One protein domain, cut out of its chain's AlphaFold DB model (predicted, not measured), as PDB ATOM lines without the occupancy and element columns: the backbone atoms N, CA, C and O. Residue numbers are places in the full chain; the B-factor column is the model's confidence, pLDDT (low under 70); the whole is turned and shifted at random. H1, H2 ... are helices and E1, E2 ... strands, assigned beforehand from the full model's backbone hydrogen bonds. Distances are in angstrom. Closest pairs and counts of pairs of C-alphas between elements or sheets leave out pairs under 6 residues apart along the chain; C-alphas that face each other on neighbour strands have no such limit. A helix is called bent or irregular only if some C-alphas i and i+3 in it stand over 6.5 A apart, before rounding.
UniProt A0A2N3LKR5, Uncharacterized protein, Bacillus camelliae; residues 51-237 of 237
ATOM      1  N   THR A  51     212.032 212.318 210.756       92.44
ATOM      2  CA  THR A  51     212.012 211.466 209.567       92.44
ATOM      3  C   THR A  51     212.003 212.314 208.302       92.44
ATOM      4  O   THR A  51     211.525 213.447 208.313       92.44
ATOM      5  N   THR A  52     212.514 211.751 207.213       88.62
ATOM      6  CA  THR A  52     212.396 212.316 205.862       88.62
ATOM      7  C   THR A  52     211.206 211.726 205.096       88.62
ATOM      8  O   THR A  52     210.899 212.162 203.991       88.62
ATOM      9  N   ASP A  53     210.502 210.737 205.667       90.12
ATOM     10  CA  ASP A  53     209.320 210.139 205.044       90.12
ATOM     11  C   ASP A  53     208.049 210.906 205.433       90.12
ATOM     12  O   ASP A  53     207.655 210.968 206.605       90.12
ATOM     13  N   ILE A  54     207.369 211.465 204.430       87.62
ATOM     14  CA  ILE A  54     206.106 212.179 204.626       87.62
ATOM     15  C   ILE A  54     205.022 211.275 205.227       87.62
ATOM     16  O   ILE A  54     204.224 211.740 206.034       87.62
ATOM     17  N   PHE A  55     205.003 209.975 204.913       90.56
ATOM     18  CA  PHE A  55     203.974 209.068 205.435       90.56
ATOM     19  C   PHE A  55     204.202 208.766 206.907       90.56
ATOM     20  O   PHE A  55     203.263 208.794 207.697       90.56
ATOM     21  N   GLU A  56     205.457 208.552 207.298       92.12
ATOM     22  CA  GLU A  56     205.799 208.355 208.702       92.12
ATOM     23  C   GLU A  56     205.544 209.627 209.524       92.12
ATOM     24  O   GLU A  56     205.011 209.550 210.635       92.12
ATOM     25  N   THR A  57     205.869 210.795 208.960       90.88
ATOM     26  CA  THR A  57     205.543 212.108 209.537       90.88
ATOM     27  C   THR A  57     204.051 212.215 209.811       90.88
ATOM     28  O   THR A  57     203.644 212.573 210.918       90.88
ATOM     29  N   VAL A  58     203.233 211.892 208.808       90.62
ATOM     30  CA  VAL A  58     201.781 212.026 208.872       90.62
ATOM     31  C   VAL A  58     201.162 211.038 209.856       90.62
ATOM     32  O   VAL A  58     200.389 211.466 210.710       90.62
ATOM     33  N   GLU A  59     201.532 209.758 209.787       89.75
ATOM     34  CA  GLU A  59     200.967 208.688 210.616       89.75
ATOM     35  C   GLU A  59     201.341 208.840 212.097       89.75
ATOM     36  O   GLU A  59     200.516 208.617 212.985       89.75
ATOM     37  N   LYS A  60     202.593 209.220 212.380       88.88
ATOM     38  CA  LYS A  60     203.117 209.283 213.753       88.88
ATOM     39  C   LYS A  60     203.108 210.690 214.341       88.88
ATOM     40  O   LYS A  60     203.439 210.834 215.518       88.88
ATOM     41  N   ASN A  61     202.749 211.707 213.554       87.88
ATOM     42  CA  ASN A  61     202.825 213.119 213.930       87.88
ATOM     43  C   ASN A  61     204.216 213.507 214.469       87.88
ATOM     44  O   ASN A  61     204.362 214.119 215.531       87.88
ATOM     45  N   ILE A  62     205.256 213.097 213.742       91.38
ATOM     46  CA  ILE A  62     206.658 213.332 214.108       91.38
ATOM     47  C   ILE A  62     207.275 214.438 213.256       91.38
ATOM     48  O   ILE A  62     206.678 214.874 212.284       91.38
ATOM     49  N   THR A  63     208.442 214.945 213.650       93.06
ATOM     50  CA  THR A  63     209.098 216.057 212.946       93.06
ATOM     51  C   THR A  63     209.533 215.620 211.546       93.06
ATOM     52  O   THR A  63     210.163 214.574 211.404       93.06
ATOM     53  N   PHE A  64     209.216 216.433 210.537       93.00
ATOM     54  CA  PHE A  64     209.637 216.211 209.156       93.00
ATOM     55  C   PHE A  64     210.986 216.884 208.917       93.00
ATOM     56  O   PHE A  64     211.223 217.992 209.397       93.00
ATOM     57  N   GLN A  65     211.874 216.231 208.184       91.75
ATOM     58  CA  GLN A  65     213.123 216.813 207.723       91.75
ATOM     59  C   GLN A  65     213.197 216.674 206.210       91.75
ATOM     60  O   GLN A  65     213.188 215.567 205.682       91.75
ATOM     61  N   ASP A  66     213.322 217.806 205.538       85.69
ATOM     62  CA  ASP A  66     213.735 217.856 204.148       85.69
ATOM     63  C   ASP A  66     215.262 217.978 204.083       85.69
ATOM     64  O   ASP A  66     215.885 218.665 204.900       85.69
ATOM     65  N   GLU A  67     215.880 217.284 203.131       81.69
ATOM     66  CA  GLU A  67     217.342 217.228 203.024       81.69
ATOM     67  C   GLU A  67     217.950 218.568 202.605       81.69
ATOM     68  O   GLU A  67     219.096 218.851 202.966       81.69
ATOM     69  N   ASN A  68     217.185 219.398 201.890       81.31
ATOM     70  CA  ASN A  68     217.687 220.647 201.340       81.31
ATOM     71  C   ASN A  68     217.310 221.865 202.193       81.31
ATOM     72  O   ASN A  68     218.161 222.704 202.487       81.31
ATOM     73  N   THR A  69     216.057 221.932 202.643       81.00
ATOM     74  CA  THR A  69     215.531 223.079 203.394       81.00
ATOM     75  C   THR A  69     215.694 222.920 204.904       81.00
ATOM     76  O   THR A  69     215.920 223.909 205.595       81.00
ATOM     77  N   GLY A  70     215.676 221.694 205.439       87.56
ATOM     78  CA  GLY A  70     215.939 221.410 206.850       87.56
ATOM     79  C   GLY A  70     214.731 220.876 207.624       87.56
ATOM     80  O   GLY A  70     213.904 220.127 207.110       87.56
ATOM     81  N   VAL A  71     214.672 221.191 208.920       93.00
ATOM     82  CA  VAL A  71     213.737 220.567 209.868       93.00
ATOM     83  C   VAL A  71     212.448 221.377 210.029       93.00
ATOM     84  O   VAL A  71     212.484 222.533 210.441       93.00
ATOM     85  N   TYR A  72     211.312 220.717 209.813       93.38
ATOM     86  CA  TYR A  72     209.958 221.219 210.035       93.38
ATOM     87  C   TYR A  72     209.338 220.547 211.261       93.38
ATOM     88  O   TYR A  72     208.928 219.379 211.249       93.38
ATOM     89  N   LYS A  73     209.258 221.296 212.357       95.31
ATOM     90  CA  LYS A  73     208.752 220.801 213.633       95.31
ATOM     91  C   LYS A  73     207.230 220.847 213.668       95.31
ATOM     92  O   LYS A  73     206.636 221.917 213.757       95.31
ATOM     93  N   ILE A  74     206.610 219.671 213.727       94.75
ATOM     94  CA  ILE A  74     205.154 219.540 213.831       94.75
ATOM     95  C   ILE A  74     204.675 219.989 215.219       94.75
ATOM     96  O   ILE A  74     205.153 219.516 216.253       94.75
ATOM     97  N   LEU A  75     203.729 220.928 215.235       94.00
ATOM     98  CA  LEU A  75     203.133 221.529 216.434       94.00
ATOM     99  C   LEU A  75     201.651 221.168 216.610       94.00
ATOM    100  O   LEU A  75     201.094 221.362 217.690       94.00
ATOM    101  N   GLY A  76     201.001 220.701 215.547       93.50
ATOM    102  CA  GLY A  76     199.566 220.447 215.486       93.50
ATOM    103  C   GLY A  76     199.169 219.857 214.140       93.50
ATOM    104  O   GLY A  76     199.972 219.804 213.209       93.50
ATOM    105  N   GLU A  77     197.912 219.452 214.029       93.81
ATOM    106  CA  GLU A  77     197.365 218.859 212.812       93.81
ATOM    107  C   GLU A  77     196.000 219.465 212.495       93.81
ATOM    108  O   GLU A  77     195.186 219.669 213.395       93.81
ATOM    109  N   TYR A  78     195.741 219.751 211.222       93.81
ATOM    110  CA  TYR A  78     194.437 220.194 210.752       93.81
ATOM    111  C   TYR A  78     193.661 219.001 210.197       93.81
ATOM    112  O   TYR A  78     194.084 218.354 209.243       93.81
ATOM    113  N   LEU A  79     192.511 218.720 210.809       92.12
ATOM    114  CA  LEU A  79     191.720 217.521 210.553       92.12
ATOM    115  C   LEU A  79     190.330 217.853 209.998       92.12
ATOM    116  O   LEU A  79     189.675 218.799 210.440       92.12
ATOM    117  N   ASN A  80     189.844 217.003 209.097       85.31
ATOM    118  CA  ASN A  80     188.490 216.971 208.548       85.31
ATOM    119  C   ASN A  80     187.939 215.534 208.504       85.31
ATOM    120  O   ASN A  80     187.658 214.966 207.452       85.31
ATOM    121  N   GLY A  81     187.805 214.916 209.679       83.50
ATOM    122  CA  GLY A  81     187.251 213.567 209.813       83.50
ATOM    123  C   GLY A  81     188.285 212.454 209.636       83.50
ATOM    124  O   GLY A  81     189.463 212.642 209.937       83.50
ATOM    125  N   ASN A  82     187.819 211.279 209.203       83.06
ATOM    126  CA  ASN A  82     188.636 210.069 209.119       83.06
ATOM    127  C   ASN A  82     189.633 210.137 207.955       83.06
ATOM    128  O   ASN A  82     189.272 210.522 206.847       83.06
ATOM    129  N   THR A  83     190.852 209.675 208.212       85.25
ATOM    130  CA  THR A  83     191.955 209.578 207.247       85.25
ATOM    131  C   THR A  83     192.317 208.122 206.966       85.25
ATOM    132  O   THR A  83     192.151 207.268 207.841       85.25
ATOM    133  N   GLU A  84     192.920 207.851 205.811       81.19
ATOM    134  CA  GLU A  84     193.622 206.595 205.532       81.19
ATOM    135  C   GLU A  84     195.130 206.839 205.685       81.19
ATOM    136  O   GLU A  84     195.683 207.724 205.039       81.19
ATOM    137  N   ASN A  85     195.796 206.111 206.588       82.19
ATOM    138  CA  ASN A  85     197.222 206.308 206.909       82.19
ATOM    139  C   ASN A  85     197.587 207.767 207.284       82.19
ATOM    140  O   ASN A  85     198.681 208.242 206.996       82.19
ATOM    141  N   GLY A  86     196.645 208.488 207.903       83.75
ATOM    142  CA  GLY A  86     196.795 209.890 208.314       83.75
ATOM    143  C   GLY A  86     196.649 210.925 207.186       83.75
ATOM    144  O   GLY A  86     196.727 212.123 207.453       83.75
ATOM    145  N   MET A  87     196.392 210.497 205.946       90.88
ATOM    146  CA  MET A  87     196.112 211.391 204.821       90.88
ATOM    147  C   MET A  87     194.626 211.385 204.442       90.88
ATOM    148  O   MET A  87     193.918 210.378 204.550       90.88
ATOM    149  N   TYR A  88     194.154 212.541 203.989       91.94
ATOM    150  CA  TYR A  88     192.880 212.724 203.306       91.94
ATOM    151  C   TYR A  88     193.044 212.437 201.817       91.94
ATOM    152  O   TYR A  88     194.121 212.643 201.272       91.94
ATOM    153  N   GLN A  89     191.976 211.988 201.159       90.94
ATOM    154  CA  GLN A  89     191.977 211.689 199.727       90.94
ATOM    155  C   GLN A  89     190.971 212.561 198.986       90.94
ATOM    156  O   GLN A  89     189.795 212.595 199.356       90.94
ATOM    157  N   ILE A  90     191.425 213.190 197.907       88.75
ATOM    158  CA  ILE A  90     190.587 213.852 196.907       88.75
ATOM    159  C   ILE A  90     190.710 213.083 195.594       88.75
ATOM    160  O   ILE A  90     191.800 212.669 195.202       88.75
ATOM    161  N   TYR A  91     189.578 212.876 194.926       89.44
ATOM    162  CA  TYR A  91     189.507 212.220 193.626       89.44
ATOM    163  C   TYR A  91     189.079 213.251 192.590       89.44
ATOM    164  O   TYR A  91     187.914 213.639 192.545       89.44
ATOM    165  N   PHE A  92     190.010 213.661 191.741       87.19
ATOM    166  CA  PHE A  92     189.744 214.559 190.628       87.19
ATOM    167  C   PHE A  92     189.407 213.741 189.383       87.19
ATOM    168  O   PHE A  92     190.200 212.895 188.975       87.19
ATOM    169  N   GLY A  93     188.222 213.952 188.803       83.12
ATOM    170  CA  GLY A  93     187.725 213.255 187.610       83.12
ATOM    171  C   GLY A  93     186.415 212.490 187.837       83.12
ATOM    172  O   GLY A  93     186.075 212.113 188.955       83.12
ATOM    173  N   ASP A  94     185.673 212.238 186.754       74.00
ATOM    174  CA  ASP A  94     184.287 211.737 186.816       74.00
ATOM    175  C   ASP A  94     184.158 210.276 187.283       74.00
ATOM    176  O   ASP A  94     183.086 209.840 187.713       74.00
ATOM    177  N   THR A  95     185.234 209.486 187.187       73.00
ATOM    178  CA  THR A  95     185.253 208.077 187.606       73.00
ATOM    179  C   THR A  95     186.595 207.707 188.228       73.00
ATOM    180  O   THR A  95     187.634 208.126 187.730       73.00
ATOM    181  N   LYS A  96     186.587 206.841 189.255       70.06
ATOM    182  CA  LYS A  96     187.800 206.402 189.983       70.06
ATOM    183  C   LYS A  96     188.890 205.785 189.100       70.06
ATOM    184  O   LYS A  96     190.053 205.767 189.488       70.06
ATOM    185  N   GLU A  97     188.515 205.225 187.954       66.94
ATOM    186  CA  GLU A  97     189.448 204.610 187.002       66.94
ATOM    187  C   GLU A  97     190.147 205.654 186.120       66.94
ATOM    188  O   GLU A  97     191.218 205.384 185.592       66.94
ATOM    189  N   GLN A  98     189.576 206.855 186.005       68.75
ATOM    190  CA  GLN A  98     190.115 207.983 185.243       68.75
ATOM    191  C   GLN A  98     190.499 209.161 186.150       68.75
ATOM    192  O   GLN A  98     190.647 210.278 185.666       68.75
ATOM    193  N   SER A  99     190.643 208.924 187.459       78.94
ATOM    194  CA  SER A  99     190.939 209.984 188.419       78.94
ATOM    195  C   SER A  99     192.433 210.238 188.596       78.94
ATOM    196  O   SER A  99     193.238 209.303 188.578       78.94
ATOM    197  N   PHE A 100     192.774 211.494 188.876       86.38
ATOM    198  CA  PHE A 100     193.948 211.842 189.674       86.38
ATOM    199  C   PHE A 100     193.558 211.776 191.151       86.38
ATOM    200  O   PHE A 100     192.519 212.306 191.552       86.38
ATOM    201  N   ILE A 101     194.358 211.080 191.951       89.25
ATOM    202  CA  ILE A 101     194.138 210.936 193.388       89.25
ATOM    203  C   ILE A 101     195.165 211.806 194.100       89.25
ATOM    204  O   ILE A 101     196.363 211.557 193.982       89.25
ATOM    205  N   LEU A 102     194.687 212.786 194.859       88.06
ATOM    206  CA  LEU A 102     195.511 213.577 195.761       88.06
ATOM    207  C   LEU A 102     195.346 213.036 197.180       88.06
ATOM    208  O   LEU A 102     194.268 213.149 197.767       88.06
ATOM    209  N   ASN A 103     196.407 212.460 197.735       90.25
ATOM    210  CA  ASN A 103     196.507 212.203 199.166       90.25
ATOM    211  C   ASN A 103     197.175 213.411 199.815       90.25
ATOM    212  O   ASN A 103     198.233 213.816 199.351       90.25
ATOM    213  N   TYR A 104     196.604 213.980 200.873       90.88
ATOM    214  CA  TYR A 104     197.180 215.153 201.526       90.88
ATOM    215  C   TYR A 104     196.995 215.133 203.046       90.88
ATOM    216  O   TYR A 104     196.046 214.559 203.582       90.88
ATOM    217  N   SER A 105     197.900 215.794 203.757       92.88
ATOM    218  CA  SER A 105     197.788 216.098 205.182       92.88
ATOM    219  C   SER A 105     198.284 217.517 205.429       92.88
ATOM    220  O   SER A 105     199.278 217.936 204.837       92.88
ATOM    221  N   VAL A 106     197.597 218.256 206.302       93.31
ATOM    222  CA  VAL A 106     197.949 219.641 206.635       93.31
ATOM    223  C   VAL A 106     198.354 219.709 208.099       93.31
ATOM    224  O   VAL A 106     197.556 219.460 209.007       93.31
ATOM    225  N   LYS A 107     199.613 220.060 208.341       94.12
ATOM    226  CA  LYS A 107     200.185 220.173 209.682       94.12
ATOM    227  C   LYS A 107     200.409 221.636 210.041       94.12
ATOM    228  O   LYS A 107     200.830 222.436 209.212       94.12
ATOM    229  N   LEU A 108     200.190 221.978 211.307       95.06
ATOM    230  CA  LEU A 108     200.757 223.196 211.876       95.06
ATOM    231  C   LEU A 108     202.233 222.917 212.157       95.06
ATOM    232  O   LEU A 108     202.540 222.021 212.948       95.06
ATOM    233  N   SER A 109     203.130 223.684 211.549       94.00
ATOM    234  CA  SER A 109     204.570 223.456 211.659       94.00
ATOM    235  C   SER A 109     205.341 224.741 211.946       94.00
ATOM    236  O   SER A 109     204.855 225.843 211.693       94.00
ATOM    237  N   GLU A 110     206.539 224.577 212.495       93.69
ATOM    238  CA  GLU A 110     207.589 225.591 212.594       93.69
ATOM    239  C   GLU A 110     208.723 225.194 211.638       93.69
ATOM    240  O   GLU A 110     209.232 224.074 211.733       93.69
ATOM    241  N   ASN A 111     209.064 226.070 210.690       91.94
ATOM    242  CA  ASN A 111     210.105 225.839 209.686       91.94
ATOM    243  C   ASN A 111     211.526 226.008 210.291       91.94
ATOM    244  O   ASN A 111     211.660 226.391 211.459       91.94
ATOM    245  N   PRO A 112     212.598 225.745 209.518       89.12
ATOM    246  CA  PRO A 112     213.987 225.881 209.974       89.12
ATOM    247  C   PRO A 112     214.350 227.280 210.495       89.12
ATOM    248  O   PRO A 112     215.195 227.402 211.385       89.12
ATOM    249  N   ASP A 113     213.679 228.315 209.988       89.69
ATOM    250  CA  ASP A 113     213.862 229.713 210.390       89.69
ATOM    251  C   ASP A 113     213.068 230.088 211.658       89.69
ATOM    252  O   ASP A 113     213.181 231.203 212.174       89.69
ATOM    253  N   GLY A 114     212.292 229.151 212.215       90.81
ATOM    254  CA  GLY A 114     211.467 229.358 213.407       90.81
ATOM    255  C   GLY A 114     210.112 230.013 213.121       90.81
ATOM    256  O   GLY A 114     209.412 230.429 214.049       90.81
ATOM    257  N   GLU A 115     209.729 230.119 211.854       89.88
ATOM    258  CA  GLU A 115     208.469 230.698 211.409       89.88
ATOM    259  C   GLU A 115     207.364 229.646 211.410       89.88
ATOM    260  O   GLU A 115     207.565 228.488 211.043       89.88
ATOM    261  N   LYS A 116     206.162 230.050 211.825       91.44
ATOM    262  CA  LYS A 116     205.002 229.158 211.870       91.44
ATOM    263  C   LYS A 116     204.202 229.237 210.584       91.44
ATOM    264  O   LYS A 116     204.042 230.312 210.008       91.44
ATOM    265  N   GLY A 117     203.642 228.105 210.194       91.38
ATOM    266  CA  GLY A 117     202.839 228.011 208.990       91.38
ATOM    267  C   GLY A 117     202.157 226.663 208.837       91.38
ATOM    268  O   GLY A 117     202.106 225.843 209.764       91.38
ATOM    269  N   LEU A 118     201.627 226.461 207.639       91.38
ATOM    270  CA  LEU A 118     201.003 225.229 207.190       91.38
ATOM    271  C   LEU A 118     202.036 224.409 206.431       91.38
ATOM    272  O   LEU A 118     202.563 224.874 205.430       91.38
ATOM    273  N   LEU A 119     202.308 223.195 206.899       91.25
ATOM    274  CA  LEU A 119     203.056 222.200 206.144       91.25
ATOM    275  C   LEU A 119     202.058 221.240 205.495       91.25
ATOM    276  O   LEU A 119     201.416 220.446 206.187       91.25
ATOM    277  N   PHE A 120     201.931 221.333 204.179       90.00
ATOM    278  CA  PHE A 120     201.239 220.368 203.339       90.00
ATOM    279  C   PHE A 120     202.189 219.219 203.026       90.00
ATOM    280  O   PHE A 120     203.334 219.438 202.635       90.00
ATOM    281  N   LEU A 121     201.706 217.998 203.214       89.62
ATOM    282  CA  LEU A 121     202.394 216.759 202.869       89.62
ATOM    283  C   LEU A 121     201.474 215.996 201.928       89.62
ATOM    284  O   LEU A 121     200.364 215.648 202.335       89.62
ATOM    285  N   GLU A 122     201.906 215.768 200.692       87.88
ATOM    286  CA  GLU A 122     201.031 215.270 199.634       87.88
ATOM    287  C   GLU A 122     201.639 214.125 198.817       87.88
ATOM    288  O   GLU A 122     202.854 214.000 198.674       87.88
ATOM    289  N   GLU A 123     200.768 213.276 198.278       86.75
ATOM    290  CA  GLU A 123     201.076 212.316 197.224       86.75
ATOM    291  C   GLU A 123     200.020 212.420 196.118       86.75
ATOM    292  O   GLU A 123     198.849 212.097 196.340       86.75
ATOM    293  N   GLY A 124     200.446 212.829 194.924       85.69
ATOM    294  CA  GLY A 124     199.627 212.831 193.715       85.69
ATOM    295  C   GLY A 124     199.803 211.537 192.921       85.69
ATOM    296  O   GLY A 124     200.929 211.088 192.719       85.69
ATOM    297  N   ASP A 125     198.707 210.934 192.456       85.69
ATOM    298  CA  ASP A 125     198.701 209.680 191.690       85.69
ATOM    299  C   ASP A 125     197.728 209.762 190.497       85.69
ATOM    300  O   ASP A 125     196.509 209.718 190.671       85.69
ATOM    301  N   ASN A 126     198.249 209.855 189.266       82.88
ATOM    302  CA  ASN A 126     197.473 209.713 188.016       82.88
ATOM    303  C   ASN A 126     197.779 208.390 187.290       82.88
ATOM    304  O   ASN A 126     197.365 208.226 186.134       82.88
ATOM    305  N   THR A 127     198.457 207.426 187.929       81.81
ATOM    306  CA  THR A 127     198.927 206.192 187.266       81.81
ATOM    307  C   THR A 127     197.804 205.360 186.650       81.81
ATOM    308  O   THR A 127     198.018 204.673 185.651       81.81
ATOM    309  N   LYS A 128     196.595 205.449 187.214       79.12
ATOM    310  CA  LYS A 128     195.402 204.742 186.727       79.12
ATOM    311  C   LYS A 128     194.720 205.437 185.551       79.12
ATOM    312  O   LYS A 128     194.191 204.748 184.687       79.12
ATOM    313  N   SER A 129     194.758 206.769 185.501       76.81
ATOM    314  CA  SER A 129     194.079 207.547 184.455       76.81
ATOM    315  C   SER A 129     194.767 207.433 183.090       76.81
ATOM    316  O   SER A 129     194.105 207.493 182.055       76.81
ATOM    317  N   GLY A 130     196.101 207.293 183.084       72.12
ATOM    318  CA  GLY A 130     196.927 207.367 181.875       72.12
ATOM    319  C   GLY A 130     196.926 208.743 181.191       72.12
ATOM    320  O   GLY A 130     197.465 208.867 180.092       72.12
ATOM    321  N   GLN A 131     196.317 209.760 181.808       78.25
ATOM    322  CA  GLN A 131     196.240 211.118 181.281       78.25
ATOM    323  C   GLN A 131     197.474 211.926 181.680       78.25
ATOM    324  O   GLN A 131     198.004 211.768 182.780       78.25
ATOM    325  N   LEU A 132     197.913 212.804 180.779       80.44
ATOM    326  CA  LEU A 132     198.923 213.811 181.082       80.44
ATOM    327  C   LEU A 132     198.229 214.932 181.853       80.44
ATOM    328  O   LEU A 132     197.226 215.469 181.376       80.44
ATOM    329  N   VAL A 133     198.736 215.249 183.038       78.75
ATOM    330  CA  VAL A 133     198.137 216.252 183.917       78.75
ATOM    331  C   VAL A 133     199.207 217.205 184.420       78.75
ATOM    332  O   VAL A 133     200.336 216.794 184.681       78.75
ATOM    333  N   ASP A 134     198.842 218.470 184.565       76.44
ATOM    334  CA  ASP A 134     199.619 219.442 185.316       76.44
ATOM    335  C   ASP A 134     198.945 219.625 186.671       76.44
ATOM    336  O   ASP A 134     197.841 220.172 186.767       76.44
ATOM    337  N   TYR A 135     199.584 219.097 187.709       70.81
ATOM    338  CA  TYR A 135     199.201 219.377 189.081       70.81
ATOM    339  C   TYR A 135     200.343 220.143 189.728       70.81
ATOM    340  O   TYR A 135     201.284 219.580 190.281       70.81
ATOM    341  N   SER A 136     200.242 221.460 189.657       60.44
ATOM    342  CA  SER A 136     201.013 222.335 190.510       60.44
ATOM    343  C   SER A 136     200.236 222.482 191.820       60.44
ATOM    344  O   SER A 136     199.213 223.170 191.848       60.44
ATOM    345  N   GLY A 137     200.708 221.883 192.920       53.88
ATOM    346  CA  GLY A 137     200.128 222.054 194.270       53.88
ATOM    347  C   GLY A 137     200.045 223.519 194.752       53.88
ATOM    348  O   GLY A 137     199.584 223.793 195.851       53.88
ATOM    349  N   THR A 138     200.484 224.468 193.922       51.56
ATOM    350  CA  THR A 138     200.435 225.927 194.064       51.56
ATOM    351  C   THR A 138     199.077 226.558 193.753       51.56
ATOM    352  O   THR A 138     198.915 227.752 193.986       51.56
ATOM    353  N   LYS A 139     198.089 225.797 193.261       65.06
ATOM    354  CA  LYS A 139     196.711 226.283 193.061       65.06
ATOM    355  C   LYS A 139     195.801 225.888 194.227       65.06
ATOM    356  O   LYS A 139     194.841 225.132 194.071       65.06
ATOM    357  N   ILE A 140     196.151 226.368 195.414       71.12
ATOM    358  CA  ILE A 140     195.343 226.207 196.622       71.12
ATOM    359  C   ILE A 140     194.963 227.579 197.157       71.12
ATOM    360  O   ILE A 140     195.821 228.432 197.364       71.12
ATOM    361  N   ASN A 141     193.673 227.791 197.396       76.06
ATOM    362  CA  ASN A 141     193.200 228.989 198.079       76.06
ATOM    363  C   ASN A 141     192.868 228.639 199.528       76.06
ATOM    364  O   ASN A 141     192.130 227.685 199.771       76.06
ATOM    365  N   ILE A 142     193.404 229.395 200.488       83.31
ATOM    366  CA  ILE A 142     193.212 229.132 201.914       83.31
ATOM    367  C   ILE A 142     192.580 230.348 202.576       83.31
ATOM    368  O   ILE A 142     193.199 231.403 202.724       83.31
ATOM    369  N   ILE A 143     191.357 230.160 203.059       83.00
ATOM    370  CA  ILE A 143     190.628 231.135 203.862       83.00
ATOM    371  C   ILE A 143     190.655 230.667 205.315       83.00
ATOM    372  O   ILE A 143     190.293 229.539 205.649       83.00
ATOM    373  N   THR A 144     191.089 231.546 206.207       85.25
ATOM    374  CA  THR A 144     191.199 231.249 207.639       85.25
ATOM    375  C   THR A 144     190.016 231.794 208.441       85.25
ATOM    376  O   THR A 144     189.306 232.706 208.013       85.25
ATOM    377  N   ASP A 145     189.824 231.301 209.671       81.38
ATOM    378  CA  ASP A 145     188.878 231.895 210.629       81.38
ATOM    379  C   ASP A 145     189.291 233.276 211.161       81.38
ATOM    380  O   ASP A 145     188.490 233.931 211.832       81.38
ATOM    381  N   THR A 146     190.500 233.749 210.850       79.38
ATOM    382  CA  THR A 146     190.921 235.133 211.108       79.38
ATOM    383  C   THR A 146     190.451 236.096 210.007       79.38
ATOM    384  O   THR A 146     190.619 237.303 210.157       79.38
ATOM    385  N   ALA A 147     189.773 235.582 208.968       63.75
ATOM    386  CA  ALA A 147     189.300 236.303 207.781       63.75
ATOM    387  C   ALA A 147     190.419 236.850 206.878       63.75
ATOM    388  O   ALA A 147     190.174 237.704 206.027       63.75
ATOM    389  N   GLU A 148     191.629 236.324 207.038       67.88
ATOM    390  CA  GLU A 148     192.777 236.613 206.190       67.88
ATOM    391  C   GLU A 148     193.024 235.435 205.241       67.88
ATOM    392  O   GLU A 148     192.973 234.266 205.643       67.88
ATOM    393  N   GLN A 149     193.275 235.742 203.973       65.81
ATOM    394  CA  GLN A 149     193.652 234.746 202.977       65.81
ATOM    395  C   GLN A 149     195.145 234.447 203.111       65.81
ATOM    396  O   GLN A 149     195.960 235.362 203.244       65.81
ATOM    397  N   ILE A 150     195.502 233.169 203.082       72.12
ATOM    398  CA  ILE A 150     196.889 232.714 203.032       72.12
ATOM    399  C   ILE A 150     197.116 232.137 201.628       72.12
ATOM    400  O   ILE A 150     196.357 231.271 201.205       72.12
ATOM    401  N   GLY A 151     198.163 232.584 200.926       56.38
ATOM    402  CA  GLY A 151     198.637 231.909 199.707       56.38
ATOM    403  C   GLY A 151     198.235 232.506 198.352       56.38
ATOM    404  O   GLY A 151     198.310 231.788 197.366       56.38
ATOM    405  N   ASP A 152     197.853 233.786 198.264       45.62
ATOM    406  CA  ASP A 152     197.564 234.428 196.959       45.62
ATOM    407  C   ASP A 152     198.842 234.829 196.181       45.62
ATOM    408  O   ASP A 152     198.814 234.993 194.964       45.62
ATOM    409  N   ASP A 153     199.986 234.940 196.871       42.22
ATOM    410  CA  ASP A 153     201.287 235.264 196.275       42.22
ATOM    411  C   ASP A 153     202.194 234.023 196.234       42.22
ATOM    412  O   ASP A 153     202.607 233.501 197.276       42.22
ATOM    413  N   ILE A 154     202.553 233.606 195.012       42.94
ATOM    414  CA  ILE A 154     203.473 232.503 194.651       42.94
ATOM    415  C   ILE A 154     204.816 232.558 195.416       42.94
ATOM    416  O   ILE A 154     205.487 231.538 195.566       42.94
ATOM    417  N   ASP A 155     205.187 233.719 195.961       35.88
ATOM    418  CA  ASP A 155     206.424 233.961 196.713       35.88
ATOM    419  C   ASP A 155     206.521 233.215 198.064       35.88
ATOM    420  O   ASP A 155     207.597 233.162 198.659       35.88
ATOM    421  N   HIS A 156     205.431 232.615 198.557       42.44
ATOM    422  CA  HIS A 156     205.360 232.029 199.909       42.44
ATOM    423  C   HIS A 156     205.434 230.500 199.947       42.44
ATOM    424  O   HIS A 156     205.239 229.900 201.006       42.44
ATOM    425  N   VAL A 157     205.706 229.871 198.804       49.78
ATOM    426  CA  VAL A 157     205.854 228.423 198.666       49.78
ATOM    427  C   VAL A 157     207.337 228.069 198.776       49.78
ATOM    428  O   VAL A 157     208.082 228.144 197.801       49.78
ATOM    429  N   THR A 158     207.792 227.652 199.961       46.00
ATOM    430  CA  THR A 158     209.107 227.001 200.078       46.00
ATOM    431  C   THR A 158     208.939 225.533 199.717       46.00
ATOM    432  O   THR A 158     208.618 224.696 200.562       46.00
ATOM    433  N   SER A 159     209.101 225.228 198.438       41.56
ATOM    434  CA  SER A 159     209.176 223.861 197.951       41.56
ATOM    435  C   SER A 159     210.387 223.771 197.030       41.56
ATOM    436  O   SER A 159     210.395 224.299 195.921       41.56
ATOM    437  N   GLU A 160     211.450 223.115 197.493       39.19
ATOM    438  CA  GLU A 160     212.609 222.821 196.641       39.19
ATOM    439  C   GLU A 160     212.337 221.679 195.647       39.19
ATOM    440  O   GLU A 160     213.110 221.469 194.716       39.19
ATOM    441  N   PHE A 161     211.186 221.009 195.772       36.22
ATOM    442  CA  PHE A 161     210.628 220.152 194.722       36.22
ATOM    443  C   PHE A 161     209.767 220.922 193.709       36.22
ATOM    444  O   PHE A 161     209.270 220.325 192.758       36.22
ATOM    445  N   SER A 162     209.637 222.245 193.860       37.84
ATOM    446  CA  SER A 162     208.938 223.106 192.913       37.84
ATOM    447  C   SER A 162     209.835 224.274 192.492       37.84
ATOM    448  O   SER A 162     209.879 225.333 193.104       37.84
ATOM    449  N   ASN A 163     210.477 224.188 191.338       32.16
ATOM    450  CA  ASN A 163     209.860 224.890 190.215       32.16
ATOM    451  C   ASN A 163     208.332 224.702 190.242       32.16
ATOM    452  O   ASN A 163     207.852 223.622 189.934       32.16
ATOM    453  N   ALA A 164     207.601 225.728 190.686       33.34
ATOM    454  CA  ALA A 164     206.147 225.834 190.929       33.34
ATOM    455  C   ALA A 164     205.185 225.429 189.780       33.34
ATOM    456  O   ALA A 164     204.011 225.785 189.806       33.34
ATOM    457  N   GLY A 165     205.660 224.664 188.802       36.22
ATOM    458  CA  GLY A 165     204.888 223.870 187.860       36.22
ATOM    459  C   GLY A 165     205.700 222.618 187.542       36.22
ATOM    460  O   GLY A 165     206.621 222.668 186.726       36.22
ATOM    461  N   VAL A 166     205.403 221.507 188.216       45.78
ATOM    462  CA  VAL A 166     205.878 220.201 187.759       45.78
ATOM    463  C   VAL A 166     204.818 219.697 186.792       45.78
ATOM    464  O   VAL A 166     203.858 219.042 187.182       45.78
ATOM    465  N   SER A 167     204.964 220.049 185.515       45.16
ATOM    466  CA  SER A 167     204.159 219.427 184.470       45.16
ATOM    467  C   SER A 167     204.547 217.949 184.417       45.16
ATOM    468  O   SER A 167     205.662 217.592 184.028       45.16
ATOM    469  N   TYR A 168     203.644 217.074 184.853       50.84
ATOM    470  CA  TYR A 168     203.912 215.645 184.893       50.84
ATOM    471  C   TYR A 168     203.768 215.056 183.489       50.84
ATOM    472  O   TYR A 168     202.667 214.896 182.956       50.84
ATOM    473  N   GLU A 169     204.898 214.697 182.874       50.88
ATOM    474  CA  GLU A 169     204.953 214.169 181.502       50.88
ATOM    475  C   GLU A 169     204.458 212.713 181.359       50.88
ATOM    476  O   GLU A 169     204.869 211.984 180.448       50.88
ATOM    477  N   GLY A 170     203.590 212.239 182.255       55.78
ATOM    478  CA  GLY A 170     203.140 210.853 182.254       55.78
ATOM    479  C   GLY A 170     202.364 210.431 183.500       55.78
ATOM    480  O   GLY A 170     202.061 211.256 184.360       55.78
ATOM    481  N   PRO A 171     202.030 209.131 183.602       65.56
ATOM    482  CA  PRO A 171     201.543 208.540 184.840       65.56
ATOM    483  C   PRO A 171     202.630 208.643 185.915       65.56
ATOM    484  O   PRO A 171     203.646 207.952 185.865       65.56
ATOM    485  N   VAL A 172     202.389 209.498 186.888       70.25
ATOM    486  CA  VAL A 172     203.215 209.767 188.049       70.25
ATOM    487  C   VAL A 172     202.513 209.325 189.324       70.25
ATOM    488  O   VAL A 172     201.286 209.332 189.454       70.25
ATOM    489  N   LYS A 173     203.343 208.916 190.274       78.81
ATOM    490  CA  LYS A 173     202.979 208.776 191.673       78.81
ATOM    491  C   LYS A 173     204.086 209.450 192.457       78.81
ATOM    492  O   LYS A 173     205.157 208.867 192.634       78.81
ATOM    493  N   GLU A 174     203.854 210.696 192.830       79.19
ATOM    494  CA  GLU A 174     204.889 211.571 193.364       79.19
ATOM    495  C   GLU A 174     204.497 212.138 194.710       79.19
ATOM    496  O   GLU A 174     203.336 212.448 194.961       79.19
ATOM    497  N   LYS A 175     205.504 212.235 195.575       82.50
ATOM    498  CA  LYS A 175     205.393 212.765 196.924       82.50
ATOM    499  C   LYS A 175     205.956 214.174 196.924       82.50
ATOM    500  O   LYS A 175     207.036 214.392 196.377       82.50
ATOM    501  N   GLY A 176     205.260 215.086 197.578       80.06
ATOM    502  CA  GLY A 176     205.658 216.477 197.692       80.06
ATOM    503  C   GLY A 176     205.383 217.021 199.083       80.06
ATOM    504  O   GLY A 176     204.655 216.432 199.889       80.06
ATOM    505  N   PHE A 177     205.987 218.167 199.361       84.19
ATOM    506  CA  PHE A 177     205.590 218.990 200.484       84.19
ATOM    507  C   PHE A 177     205.604 220.456 200.076       84.19
ATOM    508  O   PHE A 177     206.364 220.874 199.204       84.19
ATOM    509  N   MET A 178     204.785 221.235 200.761       83.88
ATOM    510  CA  MET A 178     204.755 222.681 200.647       83.88
ATOM    511  C   MET A 178     204.658 223.260 202.047       83.88
ATOM    512  O   MET A 178     203.871 222.787 202.864       83.88
ATOM    513  N   PHE A 179     205.432 224.301 202.324       85.44
ATOM    514  CA  PHE A 179     205.241 225.095 203.526       85.44
ATOM    515  C   PHE A 179     204.754 226.489 203.152       85.44
ATOM    516  O   PHE A 179     205.348 227.142 202.299       85.44
ATOM    517  N   ILE A 180     203.673 226.919 203.803       84.50
ATOM    518  CA  ILE A 180     203.068 228.235 203.630       84.50
ATOM    519  C   ILE A 180     203.103 228.946 204.968       84.50
ATOM    520  O   ILE A 180     202.437 228.551 205.933       84.50
ATOM    521  N   LYS A 181     203.899 230.001 205.035       86.00
ATOM    522  CA  LYS A 181     204.055 230.799 206.243       86.00
ATOM    523  C   LYS A 181     202.766 231.550 206.577       86.00
ATOM    524  O   LYS A 181     202.057 232.039 205.703       86.00
ATOM    525  N   PHE A 182     202.500 231.707 207.870       85.19
ATOM    526  CA  PHE A 182     201.472 232.615 208.373       85.19
ATOM    527  C   PHE A 182     201.934 234.073 208.310       85.19
ATOM    528  O   PHE A 182     202.160 234.718 209.334       85.19
ATOM    529  N   GLU A 183     202.104 234.592 207.097       72.12
ATOM    530  CA  GLU A 183     202.356 236.015 206.902       72.12
ATOM    531  C   GLU A 183     201.103 236.816 207.261       72.12
ATOM    532  O   GLU A 183     199.992 236.459 206.879       72.12
ATOM    533  N   ASN A 184     201.289 237.885 208.034       70.81
ATOM    534  CA  ASN A 184     200.238 238.805 208.487       70.81
ATOM    535  C   ASN A 184     199.181 238.237 209.449       70.81
ATOM    536  O   ASN A 184     198.327 238.993 209.888       70.81
ATOM    537  N   GLN A 185     199.306 236.983 209.892       73.19
ATOM    538  CA  GLN A 185     198.392 236.403 210.875       73.19
ATOM    539  C   GLN A 185     198.752 236.815 212.307       73.19
ATOM    540  O   GLN A 185     199.771 236.393 212.862       73.19
ATOM    541  N   ASP A 186     197.852 237.536 212.976       75.44
ATOM    542  CA  ASP A 186     197.997 237.864 214.404       75.44
ATOM    543  C   ASP A 186     197.934 236.623 215.315       75.44
ATOM    544  O   ASP A 186     198.398 236.635 216.463       75.44
ATOM    545  N   LYS A 187     197.283 235.549 214.848       86.88
ATOM    546  CA  LYS A 187     197.016 234.328 215.617       86.88
ATOM    547  C   LYS A 187     197.049 233.104 214.715       86.88
ATOM    548  O   LYS A 187     196.732 233.178 213.539       86.88
ATOM    549  N   ILE A 188     197.356 231.953 215.311       91.12
ATOM    550  CA  ILE A 188     197.234 230.662 214.628       91.12
ATOM    551  C   ILE A 188     195.740 230.405 214.351       91.12
ATOM    552  O   ILE A 188     194.963 230.410 215.316       91.12
ATOM    553  N   PRO A 189     195.340 230.171 213.089       91.00
ATOM    554  CA  PRO A 189     193.955 229.884 212.745       91.00
ATOM    555  C   PRO A 189     193.507 228.550 213.352       91.00
ATOM    556  O   PRO A 189     194.269 227.587 213.417       91.00
ATOM    557  N   ASN A 190     192.263 228.474 213.828       92.94
ATOM    558  CA  ASN A 190     191.703 227.214 214.342       92.94
ATOM    559  C   ASN A 190     190.920 226.460 213.268       92.94
ATOM    560  O   ASN A 190     190.564 225.295 213.470       92.94
ATOM    561  N   LYS A 191     190.636 227.121 212.146       93.38
ATOM    562  CA  LYS A 191     189.890 226.575 211.020       93.38
ATOM    563  C   LYS A 191     190.525 227.054 209.717       93.38
ATOM    564  O   LYS A 191     190.868 228.228 209.596       93.38
ATOM    565  N   LEU A 192     190.631 226.140 208.763       91.50
ATOM    566  CA  LEU A 192     191.049 226.410 207.394       91.50
ATOM    567  C   LEU A 192     189.923 225.967 206.467       91.50
ATOM    568  O   LEU A 192     189.443 224.842 206.587       91.50
ATOM    569  N   ASP A 193     189.514 226.841 205.566       90.44
ATOM    570  CA  ASP A 193     188.693 226.514 204.411       90.44
ATOM    571  C   ASP A 193     189.630 226.541 203.197       90.44
ATOM    572  O   ASP A 193     190.257 227.565 202.931       90.44
ATOM    573  N   ILE A 194     189.805 225.394 202.540       88.25
ATOM    574  CA  ILE A 194     190.792 225.200 201.474       88.25
ATOM    575  C   ILE A 194     190.062 224.789 200.200       88.25
ATOM    576  O   ILE A 194     189.337 223.791 200.207       88.25
ATOM    577  N   ASP A 195     190.289 225.532 199.123       86.31
ATOM    578  CA  ASP A 195     189.891 225.149 197.772       86.31
ATOM    579  C   ASP A 195     191.102 224.555 197.051       86.31
ATOM    580  O   ASP A 195     192.124 225.223 196.888       86.31
ATOM    581  N   PHE A 196     190.989 223.293 196.640       85.00
ATOM    582  CA  PHE A 196     191.964 222.617 195.793       85.00
ATOM    583  C   PHE A 196     191.494 222.673 194.347       85.00
ATOM    584  O   PHE A 196     190.455 222.092 194.016       85.00
ATOM    585  N   ASP A 197     192.263 223.320 193.479       81.38
ATOM    586  CA  ASP A 197     191.950 223.304 192.058       81.38
ATOM    587  C   ASP A 197     192.201 221.934 191.433       81.38
ATOM    588  O   ASP A 197     193.154 221.221 191.757       81.38
ATOM    589  N   ALA A 198     191.319 221.569 190.504       84.25
ATOM    590  CA  ALA A 198     191.509 220.367 189.714       84.25
ATOM    591  C   ALA A 198     192.758 220.503 188.819       84.25
ATOM    592  O   ALA A 198     192.978 221.577 188.249       84.25
ATOM    593  N   PRO A 199     193.539 219.422 188.628       82.69
ATOM    594  CA  PRO A 199     194.678 219.426 187.712       82.69
ATOM    595  C   PRO A 199     194.278 219.840 186.292       82.69
ATOM    596  O   PRO A 199     193.204 219.461 185.814       82.69
ATOM    597  N   ASP A 200     195.158 220.545 185.582       83.12
ATOM    598  CA  ASP A 200     194.961 220.828 184.159       83.12
ATOM    599  C   ASP A 200     195.258 219.580 183.326       83.12
ATOM    600  O   ASP A 200     196.199 218.835 183.601       83.12
ATOM    601  N   LEU A 201     194.486 219.353 182.263       83.38
ATOM    602  CA  LEU A 201     194.823 218.344 181.267       83.38
ATOM    603  C   LEU A 201     195.910 218.869 180.337       83.38
ATOM    604  O   LEU A 201     195.815 219.973 179.797       83.38
ATOM    605  N   LEU A 202     196.900 218.019 180.088       83.75
ATOM    606  CA  LEU A 202     197.982 218.273 179.154       83.75
ATOM    607  C   LEU A 202     197.819 217.442 177.876       83.75
ATOM    608  O   LEU A 202     197.228 216.360 177.856       83.75
ATOM    609  N   GLN A 203     198.398 217.946 176.795       85.31
ATOM    610  CA  GLN A 203     198.561 217.256 175.521       85.31
ATOM    611  C   GLN A 203     199.942 217.560 174.937       85.31
ATOM    612  O   GLN A 203     200.566 218.559 175.290       85.31
ATOM    613  N   LYS A 204     200.410 216.710 174.018       85.50
ATOM    614  CA  LYS A 204     201.618 216.988 173.235       85.50
ATOM    615  C   LYS A 204     201.252 217.745 171.964       85.50
ATOM    616  O   LYS A 204     200.306 217.351 171.279       85.50
ATOM    617  N   ASP A 205     201.983 218.811 171.669       84.44
ATOM    618  CA  ASP A 205     201.845 219.557 170.421       84.44
ATOM    619  C   ASP A 205     202.516 218.826 169.235       84.44
ATOM    620  O   ASP A 205     202.997 217.695 169.359       84.44
ATOM    621  N   GLU A 206     202.548 219.465 168.061       88.50
ATOM    622  CA  GLU A 206     203.173 218.903 166.854       88.50
ATOM    623  C   GLU A 206     204.692 218.674 166.994       88.50
ATOM    624  O   GLU A 206     205.255 217.852 166.267       88.50
ATOM    625  N   ASN A 207     205.351 219.364 167.931       88.75
ATOM    626  CA  ASN A 207     206.778 219.232 168.231       88.75
ATOM    627  C   ASN A 207     207.052 218.213 169.352       88.75
ATOM    628  O   ASN A 207     208.201 217.819 169.556       88.75
ATOM    629  N   GLY A 208     206.004 217.735 170.027       81.38
ATOM    630  CA  GLY A 208     206.087 216.823 171.162       81.38
ATOM    631  C   GLY A 208     206.157 217.520 172.523       81.38
ATOM    632  O   GLY A 208     206.287 216.812 173.526       81.38
ATOM    633  N   ASP A 209     206.038 218.850 172.558       82.25
ATOM    634  CA  ASP A 209     206.080 219.670 173.768       82.25
ATOM    635  C   ASP A 209     204.734 219.622 174.503       82.25
ATOM    636  O   ASP A 209     203.667 219.524 173.887       82.25
ATOM    637  N   LEU A 210     204.770 219.680 175.838       79.94
ATOM    638  CA  LEU A 210     203.558 219.679 176.655       79.94
ATOM    639  C   LEU A 210     202.874 221.043 176.632       79.94
ATOM    640  O   LEU A 210     203.484 222.081 176.871       79.94
ATOM    641  N   THR A 211     201.571 221.015 176.381       81.88
ATOM    642  CA  THR A 211     200.699 222.189 176.384       81.88
ATOM    643  C   THR A 211     199.401 221.860 177.105       81.88
ATOM    644  O   THR A 211     198.948 220.712 177.090       81.88
ATOM    645  N   THR A 212     198.787 222.856 177.739       83.38
ATOM    646  CA  THR A 212     197.460 222.689 178.331       83.38
ATOM    647  C   THR A 212     196.413 222.492 177.239       83.38
ATOM    648  O   THR A 212     196.457 223.095 176.162       83.38
ATOM    649  N   VAL A 213     195.445 221.622 177.507       84.38
ATOM    650  CA  VAL A 213     194.280 221.452 176.643       84.38
ATOM    651  C   VAL A 213     193.374 222.664 176.837       84.38
ATOM    652  O   VAL A 213     193.020 222.992 177.967       84.38
ATOM    653  N   ALA A 214     192.980 223.324 175.746       81.75
ATOM    654  CA  ALA A 214     192.071 224.466 175.816       81.75
ATOM    655  C   ALA A 214     190.719 224.057 176.425       81.75
ATOM    656  O   ALA A 214     190.124 223.049 176.025       81.75
ATOM    657  N   GLY A 215     190.262 224.844 177.397       77.00
ATOM    658  CA  GLY A 215     188.960 224.684 178.033       77.00
ATOM    659  C   GLY A 215     187.871 225.516 177.367       77.00
ATOM    660  O   GLY A 215     188.044 226.105 176.297       77.00
ATOM    661  N   ASP A 216     186.732 225.564 178.038       71.94
ATOM    662  CA  ASP A 216     185.599 226.427 177.751       71.94
ATOM    663  C   ASP A 216     185.987 227.908 177.949       71.94
ATOM    664  O   ASP A 216     187.004 228.227 178.573       71.94
ATOM    665  N   SER A 217     185.152 228.839 177.466       55.81
ATOM    666  CA  SER A 217     185.405 230.289 177.575       55.81
ATOM    667  C   SER A 217     185.634 230.792 179.002       55.81
ATOM    668  O   SER A 217     186.203 231.866 179.176       55.81
ATOM    669  N   ASP A 218     185.185 230.025 179.993       57.62
ATOM    670  CA  ASP A 218     185.149 230.420 181.397       57.62
ATOM    671  C   ASP A 218     186.357 229.898 182.191       57.62
ATOM    672  O   ASP A 218     186.715 230.493 183.204       57.62
ATOM    673  N   THR A 219     187.008 228.817 181.741       59.28
ATOM    674  CA  THR A 219     188.123 228.177 182.466       59.28
ATOM    675  C   THR A 219     189.478 228.391 181.798       59.28
ATOM    676  O   THR A 219     190.506 228.260 182.454       59.28
ATOM    677  N   GLY A 220     189.512 228.727 180.501       75.12
ATOM    678  CA  GLY A 220     190.745 228.915 179.723       75.12
ATOM    679  C   GLY A 220     191.472 227.602 179.395       75.12
ATOM    680  O   GLY A 220     191.855 227.377 178.246       75.12
ATOM    681  N   THR A 221     191.589 226.695 180.365       77.62
ATOM    682  CA  THR A 221     192.136 225.338 180.240       77.62
ATOM    683  C   THR A 221     191.098 224.292 180.636       77.62
ATOM    684  O   THR A 221     190.124 224.565 181.343       77.62
ATOM    685  N   LYS A 222     191.261 223.078 180.116       83.12
ATOM    686  CA  LYS A 222     190.422 221.935 180.455       83.12
ATOM    687  C   LYS A 222     191.009 221.239 181.678       83.12
ATOM    688  O   LYS A 222     192.126 220.735 181.608       83.12
ATOM    689  N   THR A 223     190.237 221.152 182.751       84.19
ATOM    690  CA  THR A 223     190.648 220.524 184.011       84.19
ATOM    691  C   THR A 223     190.151 219.082 184.134       84.19
ATOM    692  O   THR A 223     189.175 218.669 183.494       84.19
ATOM    693  N   LEU A 224     190.811 218.297 184.987       81.50
ATOM    694  CA  LEU A 224     190.402 216.945 185.349       81.50
ATOM    695  C   LEU A 224     189.331 216.980 186.450       81.50
ATOM    696  O   LEU A 224     189.585 216.696 187.615       81.50
ATOM    697  N   GLY A 225     188.105 217.334 186.073       82.44
ATOM    698  CA  GLY A 225     186.989 217.475 187.010       82.44
ATOM    699  C   GLY A 225     186.872 218.889 187.583       82.44
ATOM    700  O   GLY A 225     187.238 219.865 186.927       82.44
ATOM    701  N   LYS A 226     186.292 219.001 188.781       83.75
ATOM    702  CA  LYS A 226     185.996 220.277 189.453       83.75
ATOM    703  C   LYS A 226     186.940 220.499 190.631       83.75
ATOM    704  O   LYS A 226     187.426 219.524 191.195       83.75
ATOM    705  N   SER A 227     187.145 221.760 191.005       85.31
ATOM    706  CA  SER A 227     187.815 222.110 192.257       85.31
ATOM    707  C   SER A 227     187.045 221.552 193.456       85.31
ATOM    708  O   SER A 227     185.814 221.439 193.427       85.31
ATOM    709  N   GLU A 228     187.779 221.210 194.506       88.00
ATOM    710  CA  GLU A 228     187.261 220.542 195.695       88.00
ATOM    711  C   GLU A 228     187.479 221.410 196.929       88.00
ATOM    712  O   GLU A 228     188.572 221.919 197.167       88.00
ATOM    713  N   HIS A 229     186.422 221.563 197.725       90.38
ATOM    714  CA  HIS A 229     186.435 222.393 198.924       90.38
ATOM    715  C   HIS A 229     186.490 221.531 200.179       90.38
ATOM    716  O   HIS A 229     185.664 220.630 200.365       90.38
ATOM    717  N   VAL A 230     187.401 221.855 201.094       91.19
ATOM    718  CA  VAL A 230     187.505 221.177 202.387       91.19
ATOM    719  C   VAL A 230     187.611 222.165 203.537       91.19
ATOM    720  O   VAL A 230     188.276 223.192 203.457       91.19
ATOM    721  N   THR A 231     187.002 221.802 204.662       92.88
ATOM    722  CA  THR A 231     187.121 222.548 205.914       92.88
ATOM    723  C   THR A 231     187.904 221.722 206.922       92.88
ATOM    724  O   THR A 231     187.406 220.705 207.408       92.88
ATOM    725  N   LEU A 232     189.091 222.180 207.305       93.25
ATOM    726  CA  LEU A 232     189.914 221.551 208.332       93.25
ATOM    727  C   LEU A 232     189.839 222.323 209.656       93.25
ATOM    728  O   LEU A 232     189.670 223.544 209.682       93.25
ATOM    729  N   LYS A 233     190.001 221.619 210.779       94.44
ATOM    730  CA  LYS A 233     190.064 222.208 212.125       94.44
ATOM    731  C   LYS A 233     191.343 221.811 212.834       94.44
ATOM    732  O   LYS A 233     191.735 220.648 212.790       94.44
ATOM    733  N   LEU A 234     191.945 222.764 213.536       94.12
ATOM    734  CA  LEU A 234     193.157 222.522 214.304       94.12
ATOM    735  C   LEU A 234     192.871 221.576 215.476       94.12
ATOM    736  O   LEU A 234     192.101 221.890 216.388       94.12
ATOM    737  N   SER A 235     193.547 220.436 215.471       88.12
ATOM    738  CA  SER A 235     193.680 219.528 216.598       88.12
ATOM    739  C   SER A 235     195.056 219.707 217.229       88.12
ATOM    740  O   SER A 235     196.073 219.845 216.545       88.12
ATOM    741  N   LYS A 236     195.095 219.711 218.563       74.19
ATOM    742  CA  LYS A 236     196.359 219.691 219.306       74.19
ATOM    743  C   LYS A 236     196.891 218.258 219.365       74.19
ATOM    744  O   LYS A 236     196.089 217.329 219.460       74.19
ATOM    745  N   LEU A 237     198.218 218.127 219.308       60.31
ATOM    746  CA  LEU A 237     198.952 216.880 219.555       60.31
ATOM    747  C   LEU A 237     198.863 216.448 221.023       60.31
ATOM    748  O   LEU A 237     198.862 217.348 221.900       60.31
TER     749      LEU A 237
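What this domain is: This is residues 51 to 237 of the 237 residues of an uncharacterized protein of Bacillus camelliae (UniProt A0A2N3LKR5). One strongly twisted sheet folds round into an open trough: E3, E4, E5 and E7 make one wall, E6, E8 and E11 the other, and the bent strand E2 joins the walls at one end. The long stretch of residues 145 to 172 runs along the open side from E6 back to E7, H1 packs on the outside of the first wall beside E1, and the small hairpin E9 and E10 lies beyond the other end of the trough. The printed part has 187 residues, with one named helix followed by eleven named strands, H1 then E1 to E11; the nine-strand sheet is branched and its neighbours are antiparallel. The class is mostly strand, though under half of the residues are in named elements. The whole is compact, with a radius of gyration of the C-alphas of 16.6 A and spans of 50 by 34 by 31 A.

Where its parts are: The longest strand by residues is E4, residues 100 to 110, 30.0 A from first to last C-alpha. Also in the large sheet are E5, residues 116 to 125, 28.7 A; E7, residues 173 to 181, 26.4 A; E3, residues 88 to 92; E2, residues 70 to 79, 24.8 A; E1, residues 63 to 66; E11, residues 228 to 236, 25.3 A; E8, residues 191 to 196; and E6, residues 140 to 144. H1, residues 54 to 60, begins with C-alpha 54 at (206.106, 212.179, 204.626). E11 ends with C-alpha 236 at (196.359, 219.691, 219.306). The second sheet has E9, residues 200 to 204, and E10, residues 210 to 212.

How they stand to each other: E3, E4 and E5 form a meander, each strand the antiparallel neighbour of the one before; N 90 and O 102 are 2.8 A apart, N 105 and O 121 2.8 A. E7 is on the other side of E5 from E4, with N 120 and O 178 2.8 A apart. E2 bends by 66 degrees at residue 75; E1 and E11 lie on one side of it and E4 on the other, with N 64 and O 72 at 3.0 A, N 79 and O 233 at 2.9 A, and N 75 and O 108 at 2.8 A. E8 has E11 on one side, N 194 and O 230 2.8 A apart, and E6 on the other, N 143 and O 193 2.8 A apart. H1 is on this sheet at a height of 7.6 A, over none of its strands, but only just: 2 of its C-alphas fall on E5. The closest C-alphas of H1 and E1 are those of Thr 57 and Phe 64, 5.8 A. In H1 every O i to N i+4 pair is within hydrogen-bond range. E9 and E10 are a hairpin, with N 203 and O 211 2.8 A apart; E9 is apart from E11.

The domain as a whole: The C-alphas farthest apart, those of Glu 206 and Leu 237, are 52.9 A apart. The printed part has no cut. The links E5 to E6, E6 to E7 and E10 to E11 are long, with 14, 28 and 15 residues. The mean pLDDT of the printed part is 79.2; 34 residues are under 70, among them residues 151 to 171.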